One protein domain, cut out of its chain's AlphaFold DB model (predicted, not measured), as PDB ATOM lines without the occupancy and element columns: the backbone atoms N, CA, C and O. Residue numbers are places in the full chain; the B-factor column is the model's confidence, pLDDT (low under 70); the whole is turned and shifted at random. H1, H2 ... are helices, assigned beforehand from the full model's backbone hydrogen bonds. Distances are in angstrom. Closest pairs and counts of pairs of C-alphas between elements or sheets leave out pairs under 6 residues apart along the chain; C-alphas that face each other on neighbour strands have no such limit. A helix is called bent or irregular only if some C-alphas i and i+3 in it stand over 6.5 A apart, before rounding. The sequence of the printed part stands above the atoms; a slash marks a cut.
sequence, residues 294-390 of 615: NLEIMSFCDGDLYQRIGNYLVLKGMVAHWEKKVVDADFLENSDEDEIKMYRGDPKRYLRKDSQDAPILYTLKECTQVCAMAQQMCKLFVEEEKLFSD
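Overview. This is residues 294 to 390 of the 615 residues of the protein "Hypothetical protein" of Pseudo-nitzschia australis (UniProt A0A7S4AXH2). Two long helices, H2 and H4, lie side by side and run opposite ways as a long narrow pair; at one end the short helices H1 and H5 sit by the start of H2 and the finish of H4, and at the other end a long loose excursion of the chain, with the short helix H3 in it, leads from H2 to H4. Residues 335 to 347 of that excursion stick out from the rest. The printed part has 97 residues with five named helices, in the order H1, H2, H3, H4, H5, and no named strand; the class is all helix. The whole is loose, with a radius of gyration of the C-alphas of 17.4 A, and elongated, spanning 49 by 26 by 21 A.

Arrangement. Begin with H2, residues 305 to 334, the longest helix and the hub, which touches three other helices. Now look for H4, residues 364 to 383: H2 and H4 touch with 28 pairs of C-alphas within 8 A, and their closest C-alphas, those of Trp 322 and Cys 371, are 4.9 A apart. Their lines stand at a shallow tilt of 25 degrees, opposite ways, with centres 8.4 A apart. Next find H5, residues 385 to 388. It only just touches H2, with 3 pairs of C-alphas within 8 A, and H2 takes part with residues 308 to 309 alone; the closest C-alphas, of Arg 308 and Leu 387, are 6.4 A apart. H5 and H4 touch only at the corner by their link, and only just, with 3 pairs; the closest C-alphas are those of Val 382 and Phe 388, 5.5 A apart. H1, residues 298 to 301, touches H2 only at the corner by their link, again only just, with 3 pairs; its Cys 301 and Asn 311 of H2 have the closest C-alphas, 6.1 A apart. H1 and H5 are close but not clearly touching, with the C-alphas of Cys 301 and Leu 387 the closest at 7.7 A. H1 and H4 are only just apart, at 8.0 A. H3, residues 347 to 350, touches no helix. In H2 and H4 every O i to N i+4 pair is within hydrogen-bond range, while H1, H3 and H5 are too short for such a pair; the one O i to N i+3 pair of each is within range in H3 and out of range in H1 and H5.

Along the chain. Find C-alpha 305 at (175.756, 75.071, 127.070); from there H2 runs 43.1 A, over 30 residues, to C-alpha 334 at (186.794, 116.446, 122.265). H4 begins at C-alpha 364, at (187.556, 108.717, 127.855), and runs 27.9 A over 20 residues to C-alpha 383. H1, H3 and H5 have four residues each and measure 5.3, 5.9 and 5.6 A. H5 ends at C-alpha 388, at (182.014, 78.708, 121.909). No helix is bent or irregular.

Size, cuts and confidence. Look at Asp 304 and Asp 336 for the two C-alphas farthest apart, 49.9 A. The printed part runs from residue 294 to 390 with no cut, and its first and last C-alphas are 23.4 A apart. The links from H2 to H3, 12 residues, and from H3 to H4, 13 residues, are long; those from H1 to H2 and from H4 to H5 are tight. Without residues 335 to 347, which stand free, the body spans 48 by 26 by 17 A. In the B-factor column the mean pLDDT of the printed part is 75.5; residue 332 and residues 335 to 362 are under 70, and H3 has a mean of 41.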
ATOM      1  N   ASN A 294     189.394  89.269 135.179       84.81
ATOM      2  CA  ASN A 294     190.050  87.960 135.198       84.81
ATOM      3  C   ASN A 294     190.136  87.398 133.770       84.81
ATOM      4  O   ASN A 294     189.113  87.111 133.152       84.81
ATOM      5  N   LEU A 295     191.355  87.196 133.265       88.12
ATOM      6  CA  LEU A 295     191.594  86.621 131.936       88.12
ATOM      7  C   LEU A 295     191.521  85.082 131.918       88.12
ATOM      8  O   LEU A 295     191.485  84.484 130.847       88.12
ATOM      9  N   GLU A 296     191.443  84.427 133.079       88.69
ATOM     10  CA  GLU A 296     191.251  82.974 133.197       88.69
ATOM     11  C   GLU A 296     189.772  82.599 132.977       88.69
ATOM     12  O   GLU A 296     189.110  82.076 133.871       88.69
ATOM     13  N   ILE A 297     189.233  82.900 131.786       89.62
ATOM     14  CA  ILE A 297     187.799  82.781 131.450       89.62
ATOM     15  C   ILE A 297     187.239  81.385 131.781       89.62
ATOM     16  O   ILE A 297     186.188  81.268 132.412       89.62
ATOM     17  N   MET A 298     187.979  80.320 131.453       90.50
ATOM     18  CA  MET A 298     187.611  78.933 131.779       90.50
ATOM     19  C   MET A 298     187.360  78.678 133.276       90.50
ATOM     20  O   MET A 298     186.619  77.759 133.606       90.50
ATOM     21  N   SER A 299     187.920  79.470 134.200       88.19
ATOM     22  CA  SER A 299     187.760  79.235 135.646       88.19
ATOM     23  C   SER A 299     186.374  79.607 136.191       88.19
ATOM     24  O   SER A 299     186.096  79.329 137.357       88.19
ATOM     25  N   PHE A 300     185.547  80.315 135.412       88.69
ATOM     26  CA  PHE A 300     184.245  80.833 135.861       88.69
ATOM     27  C   PHE A 300     183.169  80.890 134.765       88.69
ATOM     28  O   PHE A 300     181.989  81.032 135.088       88.69
ATOM     29  N   CYS A 301     183.549  80.778 133.489       90.38
ATOM     30  CA  CYS A 301     182.616  80.726 132.364       90.38
ATOM     31  C   CYS A 301     182.309  79.311 131.851       90.38
ATOM     32  O   CYS A 301     181.369  79.185 131.066       90.38
ATOM     33  N   ASP A 302     183.069  78.288 132.257       88.94
ATOM     34  CA  ASP A 302     182.819  76.881 131.906       88.94
ATOM     35  C   ASP A 302     181.511  76.357 132.540       88.94
ATOM     36  O   ASP A 302     181.040  76.890 133.549       88.94
ATOM     37  N   GLY A 303     180.910  75.329 131.936       89.44
ATOM     38  CA  GLY A 303     179.646  74.732 132.373       89.44
ATOM     39  C   GLY A 303     178.716  74.297 131.235       89.44
ATOM     40  O   GLY A 303     179.115  74.158 130.073       89.44
ATOM     41  N   ASP A 304     177.442  74.084 131.578       92.88
ATOM     42  CA  ASP A 304     176.395  73.684 130.628       92.88
ATOM     43  C   ASP A 304     176.263  74.695 129.470       92.88
ATOM     44  O   ASP A 304     176.419  75.901 129.664       92.88
ATOM     45  N   LEU A 305     175.879  74.230 128.274       92.56
ATOM     46  CA  LEU A 305     175.756  75.071 127.070       92.56
ATOM     47  C   LEU A 305     174.890  76.330 127.291       92.56
ATOM     48  O   LEU A 305     175.279  77.427 126.896       92.56
ATOM     49  N   TYR A 306     173.763  76.220 128.007       92.62
ATOM     50  CA  TYR A 306     172.922  77.381 128.337       92.62
ATOM     51  C   TYR A 306     173.627  78.395 129.263       92.62
ATOM     52  O   TYR A 306     173.403  79.600 129.148       92.62
ATOM     53  N   GLN A 307     174.502  77.932 130.163       93.88
ATOM     54  CA  GLN A 307     175.294  78.795 131.045       93.88
ATOM     55  C   GLN A 307     176.369  79.519 130.237       93.88
ATOM     56  O   GLN A 307     176.503  80.733 130.371       93.88
ATOM     57  N   ARG A 308     177.072  78.797 129.352       95.31
ATOM     58  CA  ARG A 308     178.084  79.358 128.448       95.31
ATOM     59  C   ARG A 308     177.493  80.423 127.522       95.31
ATOM     60  O   ARG A 308     178.054  81.513 127.440       95.31
ATOM     61  N   ILE A 309     176.330  80.183 126.912       94.62
ATOM     62  CA  ILE A 309     175.656  81.190 126.069       94.62
ATOM     63  C   ILE A 309     175.236  82.415 126.895       94.62
ATOM     64  O   ILE A 309     175.433  83.542 126.443       94.62
ATOM     65  N   GLY A 310     174.723  82.227 128.117       93.94
ATOM     66  CA  GLY A 310     174.445  83.340 129.034       93.94
ATOM     67  C   GLY A 310     175.702  84.159 129.355       93.94
ATOM     68  O   GLY A 310     175.696  85.380 129.226       93.94
ATOM     69  N   ASN A 311     176.808  83.487 129.692       94.94
ATOM     70  CA  ASN A 311     178.100  84.117 129.984       94.94
ATOM     71  C   ASN A 311     178.618  84.928 128.778       94.94
ATOM     72  O   ASN A 311     179.044  86.073 128.945       94.94
ATOM     73  N   TYR A 312     178.516  84.379 127.561       95.69
ATOM     74  CA  TYR A 312     178.840  85.090 126.320       95.69
ATOM     75  C   TYR A 312     177.941  86.312 126.093       95.69
ATOM     76  O   TYR A 312     178.453  87.388 125.797       95.69
ATOM     77  N   LEU A 313     176.617  86.191 126.252       94.31
ATOM     78  CA  LEU A 313     175.691  87.309 126.038       94.31
ATOM     79  C   LEU A 313     175.921  88.451 127.041       94.31
ATOM     80  O   LEU A 313     175.834  89.618 126.652       94.31
ATOM     81  N   VAL A 314     176.283  88.144 128.293       92.75
ATOM     82  CA  VAL A 314     176.718  89.151 129.277       92.75
ATOM     83  C   VAL A 314     178.015  89.827 128.821       92.75
ATOM     84  O   VAL A 314     178.053  91.053 128.719       92.75
ATOM     85  N   LEU A 315     179.058  89.061 128.473       93.31
ATOM     86  CA  LEU A 315     180.335  89.611 127.990       93.31
ATOM     87  C   LEU A 315     180.158  90.482 126.733       93.31
ATOM     88  O   LEU A 315     180.704  91.583 126.659       93.31
ATOM     89  N   LYS A 316     179.350  90.035 125.767       93.75
ATOM     90  CA  LYS A 316     179.079  90.764 124.521       93.75
ATOM     91  C   LYS A 316     178.230  92.017 124.757       93.75
ATOM     92  O   LYS A 316     178.485  93.047 124.134       93.75
ATOM     93  N   GLY A 317     177.279  91.959 125.693       90.19
ATOM     94  CA  GLY A 317     176.533  93.124 126.174       90.19
ATOM     95  C   GLY A 317     177.449  94.164 126.826       90.19
ATOM     96  O   GLY A 317     177.373  95.344 126.488       90.19
ATOM     97  N   MET A 318     178.384  93.727 127.679       88.69
ATOM     98  CA  MET A 318     179.399  94.606 128.269       88.69
ATOM     99  C   MET A 318     180.281  95.267 127.203       88.69
ATOM    100  O   MET A 318     180.525  96.467 127.304       88.69
ATOM    101  N   VAL A 319     180.718  94.534 126.170       91.00
ATOM    102  CA  VAL A 319     181.469  95.115 125.040       91.00
ATOM    103  C   VAL A 319     180.656  96.206 124.342       91.00
ATOM    104  O   VAL A 319     181.114  97.343 124.287       91.00
ATOM    105  N   ALA A 320     179.435  95.911 123.882       87.69
ATOM    106  CA  ALA A 320     178.604  96.884 123.161       87.69
ATOM    107  C   ALA A 320     178.323  98.158 123.986       87.69
ATOM    108  O   ALA A 320     178.362  99.275 123.465       87.69
ATOM    109  N   HIS A 321     178.087  97.988 125.287       85.81
ATOM    110  CA  HIS A 321     177.824  99.073 126.225       85.81
ATOM    111  C   HIS A 321     179.063  99.944 126.509       85.81
ATOM    112  O   HIS A 321     178.966 101.173 126.561       85.81
ATOM    113  N   TRP A 322     180.247  99.341 126.670       85.38
ATOM    114  CA  TRP A 322     181.485 100.099 126.890       85.38
ATOM    115  C   TRP A 322     182.055 100.712 125.606       85.38
ATOM    116  O   TRP A 322     182.584 101.818 125.673       85.38
ATOM    117  N   GLU A 323     181.867 100.091 124.439       86.50
ATOM    118  CA  GLU A 323     182.163 100.709 123.136       86.50
ATOM    119  C   GLU A 323     181.358 101.998 122.937       86.50
ATOM    120  O   GLU A 323     181.919 103.029 122.569       86.50
ATOM    121  N   LYS A 324     180.057 101.979 123.256       83.50
ATOM    122  CA  LYS A 324     179.228 103.188 123.231       83.50
ATOM    123  C   LYS A 324     179.718 104.240 124.225       83.50
ATOM    124  O   LYS A 324     179.856 105.393 123.845       83.50
ATOM    125  N   LYS A 325     180.050 103.859 125.464       80.12
ATOM    126  CA  LYS A 325     180.599 104.800 126.459       80.12
ATOM    127  C   LYS A 325     181.943 105.411 126.065       80.12
ATOM    128  O   LYS A 325     182.232 106.514 126.514       80.12
ATOM    129  N   VAL A 326     182.755 104.730 125.254       81.25
ATOM    130  CA  VAL A 326     183.953 105.331 124.647       81.25
ATOM    131  C   VAL A 326     183.551 106.420 123.654       81.25
ATOM    132  O   VAL A 326     184.079 107.517 123.752       81.25
ATOM    133  N   VAL A 327     182.584 106.166 122.765       80.38
ATOM    134  CA  VAL A 327     182.089 107.174 121.802       80.38
ATOM    135  C   VAL A 327     181.413 108.359 122.504       80.38
ATOM    136  O   VAL A 327     181.692 109.507 122.168       80.38
ATOM    137  N   ASP A 328     180.572 108.097 123.509       76.88
ATOM    138  CA  ASP A 328     179.915 109.137 124.308       76.88
ATOM    139  C   ASP A 328     180.959 109.997 125.055       76.88
ATOM    140  O   ASP A 328     180.835 111.218 125.091       76.88
ATOM    141  N   ALA A 329     182.005 109.387 125.633       74.44
ATOM    142  CA  ALA A 329     183.070 110.114 126.333       74.44
ATOM    143  C   ALA A 329     184.022 110.859 125.381       74.44
ATOM    144  O   ALA A 329     184.458 111.957 125.708       74.44
ATOM    145  N   ASP A 330     184.313 110.303 124.201       77.81
ATOM    146  CA  ASP A 330     185.129 110.948 123.164       77.81
ATOM    147  C   ASP A 330     184.453 112.225 122.656       77.81
ATOM    148  O   ASP A 330     185.071 113.288 122.624       77.81
ATOM    149  N   PHE A 331     183.146 112.158 122.379       73.12
ATOM    150  CA  PHE A 331     182.362 113.342 122.035       73.12
ATOM    151  C   PHE A 331     182.375 114.392 123.159       73.12
ATOM    152  O   PHE A 331     182.456 115.581 122.874       73.12
ATOM    153  N   LEU A 332     182.320 113.983 124.429       69.06
ATOM    154  CA  LEU A 332     182.272 114.915 125.565       69.06
ATOM    155  C   LEU A 332     183.628 115.519 125.958       69.06
ATOM    156  O   LEU A 332     183.646 116.599 126.540       69.06
ATOM    157  N   GLU A 333     184.748 114.850 125.672       74.31
ATOM    158  CA  GLU A 333     186.092 115.390 125.932       74.31
ATOM    159  C   GLU A 333     186.672 116.162 124.732       74.31
ATOM    160  O   GLU A 333     187.507 117.040 124.944       74.31
ATOM    161  N   ASN A 334     186.221 115.883 123.498       72.31
ATOM    162  CA  ASN A 334     186.794 116.446 122.265       72.31
ATOM    163  C   ASN A 334     185.831 117.308 121.409       72.31
ATOM    164  O   ASN A 334     186.227 117.738 120.324       72.31
ATOM    165  N   SER A 335     184.593 117.582 121.847       69.19
ATOM    166  CA  SER A 335     183.643 118.461 121.133       69.19
ATOM    167  C   SER A 335     183.418 119.798 121.846       69.19
ATOM    168  O   SER A 335     183.057 119.830 123.019       69.19
ATOM    169  N   ASP A 336     183.528 120.902 121.100       57.56
ATOM    170  CA  ASP A 336     183.146 122.253 121.545       57.56
ATOM    171  C   ASP A 336     181.616 122.513 121.466       57.56
ATOM    172  O   ASP A 336     181.159 123.633 121.709       57.56
ATOM    173  N   GLU A 337     180.788 121.530 121.077       57.59
ATOM    174  CA  GLU A 337     179.330 121.717 121.005       57.59
ATOM    175  C   GLU A 337     178.654 121.711 122.391       57.59
ATOM    176  O   GLU A 337     178.696 120.708 123.099       57.59
ATOM    177  N   ASP A 338     177.930 122.793 122.720       49.28
ATOM    178  CA  ASP A 338     177.171 122.965 123.973       49.28
ATOM    179  C   ASP A 338     176.450 121.686 124.459       49.28
ATOM    180  O   ASP A 338     175.507 121.199 123.818       49.28
ATOM    181  N   GLU A 339     176.807 121.232 125.672       50.56
ATOM    182  CA  GLU A 339     176.314 120.027 126.379       50.56
ATOM    183  C   GLU A 339     174.782 119.822 126.318       50.56
ATOM    184  O   GLU A 339     174.252 118.710 126.400       50.56
ATOM    185  N   ILE A 340     174.045 120.926 126.197       44.50
ATOM    186  CA  ILE A 340     172.592 121.050 126.338       44.50
ATOM    187  C   ILE A 340     171.810 120.224 125.296       44.50
ATOM    188  O   ILE A 340     170.653 119.870 125.545       44.50
ATOM    189  N   LYS A 341     172.399 119.899 124.133       42.66
ATOM    190  CA  LYS A 341     171.672 119.245 123.026       42.66
ATOM    191  C   LYS A 341     171.385 117.752 123.243       42.66
ATOM    192  O   LYS A 341     170.310 117.306 122.844       42.66
ATOM    193  N   MET A 342     172.288 116.984 123.868       44.69
ATOM    194  CA  MET A 342     172.115 115.524 124.030       44.69
ATOM    195  C   MET A 342     171.400 115.101 125.323       44.69
ATOM    196  O   MET A 342     170.756 114.056 125.345       44.69
ATOM    197  N   TYR A 343     171.447 115.892 126.399       44.38
ATOM    198  CA  TYR A 343     170.976 115.450 127.726       44.38
ATOM    199  C   TYR A 343     169.462 115.563 127.995       44.38
ATOM    200  O   TYR A 343     169.017 115.451 129.140       44.38
ATOM    201  N   ARG A 344     168.631 115.724 126.957       33.44
ATOM    202  CA  ARG A 344     167.161 115.741 127.088       33.44
ATOM    203  C   ARG A 344     166.584 114.339 127.336       33.44
ATOM    204  O   ARG A 344     166.006 113.735 126.437       33.44
ATOM    205  N   GLY A 345     166.689 113.851 128.571       34.38
ATOM    206  CA  GLY A 345     165.993 112.630 128.999       34.38
ATOM    207  C   GLY A 345     166.207 112.200 130.451       34.38
ATOM    208  O   GLY A 345     165.303 111.615 131.035       34.38
ATOM    209  N   ASP A 346     167.358 112.511 131.056       38.44
ATOM    210  CA  ASP A 346     167.749 111.978 132.370       38.44
ATOM    211  C   ASP A 346     167.953 113.099 133.412       38.44
ATOM    212  O   ASP A 346     169.022 113.719 133.455       38.44
ATOM    213  N   PRO A 347     166.963 113.360 134.293       36.09
ATOM    214  CA  PRO A 347     167.068 114.379 135.335       36.09
ATOM    215  C   PRO A 347     168.225 114.165 136.318       36.09
ATOM    216  O   PRO A 347     168.672 115.132 136.940       36.09
ATOM    217  N   LYS A 348     168.736 112.931 136.468       42.72
ATOM    218  CA  LYS A 348     169.824 112.633 137.410       42.72
ATOM    219  C   LYS A 348     171.147 113.259 136.955       42.72
ATOM    220  O   LYS A 348     171.974 113.598 137.795       42.72
ATOM    221  N   ARG A 349     171.326 113.538 135.656       41.31
ATOM    222  CA  ARG A 349     172.537 114.191 135.107       41.31
ATOM    223  C   ARG A 349     172.737 115.640 135.545       41.31
ATOM    224  O   ARG A 349     173.859 116.128 135.505       41.31
ATOM    225  N   TYR A 350     171.694 116.298 136.051       42.44
ATOM    226  CA  TYR A 350     171.788 117.648 136.623       42.44
ATOM    227  C   TYR A 350     172.090 117.654 138.134       42.44
ATOM    228  O   TYR A 350     172.165 118.717 138.759       42.44
ATOM    229  N   LEU A 351     172.266 116.479 138.749       41.97
ATOM    230  CA  LEU A 351     172.650 116.354 140.151       41.97
ATOM    231  C   LEU A 351     174.146 116.662 140.294       41.97
ATOM    232  O   LEU A 351     174.998 116.074 139.632       41.97
ATOM    233  N   ARG A 352     174.469 117.638 141.151       40.41
ATOM    234  CA  ARG A 352     175.842 118.142 141.326       40.41
ATOM    235  C   ARG A 352     176.794 117.007 141.697       40.41
ATOM    236  O   ARG A 352     176.454 116.223 142.575       40.41
ATOM    237  N   LYS A 353     178.017 117.026 141.152       45.81
ATOM    238  CA  LYS A 353     179.117 116.071 141.421       45.81
ATOM    239  C   LYS A 353     179.393 115.805 142.920       45.81
ATOM    240  O   LYS A 353     179.909 114.754 143.271       45.81
ATOM    241  N   ASP A 354     179.006 116.736 143.797       44.50
ATOM    242  CA  ASP A 354     179.026 116.648 145.269       44.50
ATOM    243  C   ASP A 354     177.935 115.744 145.905       44.50
ATOM    244  O   ASP A 354     177.915 115.602 147.131       44.50
ATOM    245  N   SER A 355     176.966 115.229 145.142       40.00
ATOM    246  CA  SER A 355     175.791 114.496 145.652       40.00
ATOM    247  C   SER A 355     175.891 112.986 145.421       40.00
ATOM    248  O   SER A 355     176.484 112.548 144.442       40.00
ATOM    249  N   GLN A 356     175.305 112.191 146.325       45.00
ATOM    250  CA  GLN A 356     175.382 110.719 146.285       45.00
ATOM    251  C   GLN A 356     174.710 110.115 145.041       45.00
ATOM    252  O   GLN A 356     175.110 109.048 144.591       45.00
ATOM    253  N   ASP A 357     173.737 110.825 144.472       40.28
ATOM    254  CA  ASP A 357     172.975 110.432 143.285       40.28
ATOM    255  C   ASP A 357     173.571 110.969 141.965       40.28
ATOM    256  O   ASP A 357     172.979 110.788 140.898       40.28
ATOM    257  N   ALA A 358     174.713 111.665 142.013       41.78
ATOM    258  CA  ALA A 358     175.352 112.210 140.819       41.78
ATOM    259  C   ALA A 358     175.875 111.080 139.916       41.78
ATOM    260  O   ALA A 358     176.653 110.240 140.383       41.78
ATOM    261  N   PRO A 359     175.517 111.044 138.619       49.88
ATOM    262  CA  PRO A 359     176.053 110.039 137.721       49.88
ATOM    263  C   PRO A 359     177.563 110.213 137.584       49.88
ATOM    264  O   PRO A 359     178.076 111.304 137.324       49.88
ATOM    265  N   ILE A 360     178.276 109.102 137.750       53.12
ATOM    266  CA  ILE A 360     179.715 109.030 137.524       53.12
ATOM    267  C   ILE A 360     179.962 109.240 136.030       53.12
ATOM    268  O   ILE A 360     179.770 108.327 135.226       53.12
ATOM    269  N   LEU A 361     180.387 110.451 135.675       56.06
ATOM    270  CA  LEU A 361     181.033 110.727 134.401       56.06
ATOM    271  C   LEU A 361     182.408 110.052 134.435       56.06
ATOM    272  O   LEU A 361     183.266 110.440 135.230       56.06
ATOM    273  N   TYR A 362     182.563 109.010 133.624       62.44
ATOM    274  CA  TYR A 362     183.836 108.340 133.372       62.44
ATOM    275  C   TYR A 362     184.604 109.139 132.322       62.44
ATOM    276  O   TYR A 362     183.998 109.620 131.365       62.44
ATOM    277  N   THR A 363     185.918 109.252 132.483       73.31
ATOM    278  CA  THR A 363     186.782 109.840 131.451       73.31
ATOM    279  C   THR A 363     186.908 108.922 130.236       73.31
ATOM    280  O   THR A 363     186.782 107.697 130.357       73.31
ATOM    281  N   LEU A 364     187.250 109.479 129.072       73.12
ATOM    282  CA  LEU A 364     187.556 108.717 127.855       73.12
ATOM    283  C   LEU A 364     188.626 107.650 128.121       73.12
ATOM    284  O   LEU A 364     188.514 106.516 127.648       73.12
ATOM    285  N   LYS A 365     189.635 107.978 128.937       78.44
ATOM    286  CA  LYS A 365     190.694 107.048 129.352       78.44
ATOM    287  C   LYS A 365     190.145 105.859 130.150       78.44
ATOM    288  O   LYS A 365     190.497 104.722 129.839       78.44
ATOM    289  N   GLU A 366     189.279 106.096 131.137       77.38
ATOM    290  CA  GLU A 366     188.635 105.025 131.914       77.38
ATOM    291  C   GLU A 366     187.713 104.172 131.033       77.38
ATOM    292  O   GLU A 366     187.824 102.945 131.043       77.38
ATOM    293  N   CYS A 367     186.852 104.801 130.223       76.94
ATOM    294  CA  CYS A 367     185.984 104.103 129.273       76.94
ATOM    295  C   CYS A 367     186.791 103.207 128.327       76.94
ATOM    296  O   CYS A 367     186.439 102.044 128.138       76.94
ATOM    297  N   THR A 368     187.901 103.715 127.782       80.00
ATOM    298  CA  THR A 368     188.765 102.977 126.846       80.00
ATOM    299  C   THR A 368     189.432 101.779 127.519       80.00
ATOM    300  O   THR A 368     189.450 100.692 126.947       80.00
ATOM    301  N   GLN A 369     189.927 101.934 128.752       83.94
ATOM    302  CA  GLN A 369     190.535 100.834 129.509       83.94
ATOM    303  C   GLN A 369     189.525  99.724 129.841       83.94
ATOM    304  O   GLN A 369     189.832  98.542 129.674       83.94
ATOM    305  N   VAL A 370     188.310 100.083 130.269       83.00
ATOM    306  CA  VAL A 370     187.258  99.101 130.584       83.00
ATOM    307  C   VAL A 370     186.718  98.434 129.312       83.00
ATOM    308  O   VAL A 370     186.501  97.222 129.309       83.00
ATOM    309  N   CYS A 371     186.577  99.186 128.217       86.94
ATOM    310  CA  CYS A 371     186.200  98.664 126.902       86.94
ATOM    311  C   CYS A 371     187.222  97.643 126.378       86.94
ATOM    312  O   CYS A 371     186.847  96.517 126.058       86.94
ATOM    313  N   ALA A 372     188.516  97.985 126.384       88.25
ATOM    314  CA  ALA A 372     189.584  97.086 125.947       88.25
ATOM    315  C   ALA A 372     189.629  95.787 126.775       88.25
ATOM    316  O   ALA A 372     189.793  94.703 126.214       88.25
ATOM    317  N   MET A 373     189.410  95.870 128.093       89.31
ATOM    318  CA  MET A 373     189.319  94.688 128.958       89.31
ATOM    319  C   MET A 373     188.093  93.820 128.626       89.31
ATOM    320  O   MET A 373     188.221  92.603 128.494       89.31
ATOM    321  N   ALA A 374     186.916  94.422 128.422       89.94
ATOM    322  CA  ALA A 374     185.715  93.690 128.014       89.94
ATOM    323  C   ALA A 374     185.900  93.006 126.645       89.94
ATOM    324  O   ALA A 374     185.547  91.837 126.486       89.94
ATOM    325  N   GLN A 375     186.512  93.702 125.678       91.88
ATOM    326  CA  GLN A 375     186.862  93.149 124.368       91.88
ATOM    327  C   GLN A 375     187.847  91.980 124.498       91.88
ATOM    328  O   GLN A 375     187.640  90.948 123.863       91.88
ATOM    329  N   GLN A 376     188.871  92.087 125.354       92.88
ATOM    330  CA  GLN A 376     189.831  91.006 125.597       92.88
ATOM    331  C   GLN A 376     189.170  89.777 126.243       92.88
ATOM    332  O   GLN A 376     189.393  88.661 125.777       92.88
ATOM    333  N   MET A 377     188.323  89.960 127.262       92.38
ATOM    334  CA  MET A 377     187.586  88.857 127.897       92.38
ATOM    335  C   MET A 377     186.622  88.169 126.919       92.38
ATOM    336  O   MET A 377     186.577  86.942 126.856       92.38
ATOM    337  N   CYS A 378     185.878  88.946 126.122       94.12
ATOM    338  CA  CYS A 378     184.981  88.415 125.095       94.12
ATOM    339  C   CYS A 378     185.755  87.673 123.992       94.12
ATOM    340  O   CYS A 378     185.321  86.615 123.544       94.12
ATOM    341  N   LYS A 379     186.917  88.192 123.581       94.38
ATOM    342  CA  LYS A 379     187.795  87.546 122.601       94.38
ATOM    343  C   LYS A 379     188.316  86.198 123.117       94.38
ATOM    344  O   LYS A 379     188.185  85.204 122.412       94.38
ATOM    345  N   LEU A 380     188.834  86.149 124.346       93.81
ATOM    346  CA  LEU A 380     189.318  84.909 124.971       93.81
ATOM    347  C   LEU A 380     188.209  83.858 125.139       93.81
ATOM    348  O   LEU A 380     188.483  82.668 125.032       93.81
ATOM    349  N   PHE A 381     186.959  84.281 125.361       95.56
ATOM    350  CA  PHE A 381     185.807  83.375 125.357       95.56
ATOM    351  C   PHE A 381     185.582  82.740 123.972       95.56
ATOM    352  O   PHE A 381     185.328  81.545 123.881       95.56
ATOM    353  N   VAL A 382     185.656  83.536 122.901       94.56
ATOM    354  CA  VAL A 382     185.378  83.098 121.518       94.56
ATOM    355  C   VAL A 382     186.531  82.276 120.919       94.56
ATOM    356  O   VAL A 382     186.284  81.398 120.097       94.56
ATOM    357  N   GLU A 383     187.779  82.531 121.325       93.88
ATOM    358  CA  GLU A 383     188.959  81.768 120.877       93.88
ATOM    359  C   GLU A 383     189.106  80.393 121.565       93.88
ATOM    360  O   GLU A 383     189.791  79.521 121.030       93.88
ATOM    361  N   GLU A 384     188.464  80.164 122.716       93.75
ATOM    362  CA  GLU A 384     188.445  78.863 123.394       93.75
ATOM    363  C   GLU A 384     187.347  77.959 122.806       93.75
ATOM    364  O   GLU A 384     186.149  78.149 123.035       93.75
ATOM    365  N   GLU A 385     187.764  76.928 122.066       90.44
ATOM    366  CA  GLU A 385     186.874  76.004 121.354       90.44
ATOM    367  C   GLU A 385     185.827  75.364 122.283       90.44
ATOM    368  O   GLU A 385     184.661  75.231 121.900       90.44
ATOM    369  N   LYS A 386     186.196  75.041 123.533       91.44
ATOM    370  CA  LYS A 386     185.273  74.464 124.529       91.44
ATOM    371  C   LYS A 386     184.177  75.418 124.987       91.44
ATOM    372  O   LYS A 386     183.143  74.961 125.470       91.44
ATOM    373  N   LEU A 387     184.401  76.729 124.888       91.75
ATOM    374  CA  LEU A 387     183.433  77.718 125.345       91.75
ATOM    375  C   LEU A 387     182.408  78.069 124.267       91.75
ATOM    376  O   LEU A 387     181.255  78.288 124.636       91.75
ATOM    377  N   PHE A 388     182.796  78.077 122.985       93.81
ATOM    378  CA  PHE A 388     182.014  78.708 121.909       93.81
ATOM    379  C   PHE A 388     181.653  77.811 120.699       93.81
ATOM    380  O   PHE A 388     180.732  78.146 119.953       93.81
ATOM    381  N   SER A 389     182.343  76.687 120.455       90.75
ATOM    382  CA  SER A 389     182.222  75.949 119.175       90.75
ATOM    383  C   SER A 389     180.836  75.344 118.890       90.75
ATOM    384  O   SER A 389     180.384  75.337 117.739       90.75
ATOM    385  N   ASP A 390     180.147  74.879 119.932       91.56
ATOM    386  CA  ASP A 390     178.848  74.192 119.906       91.56
ATOM    387  C   ASP A 390     177.637  75.139 120.022       91.56
ATOM    388  O   ASP A 390     176.504  74.697 120.218       91.56
TER     389      ASP A 390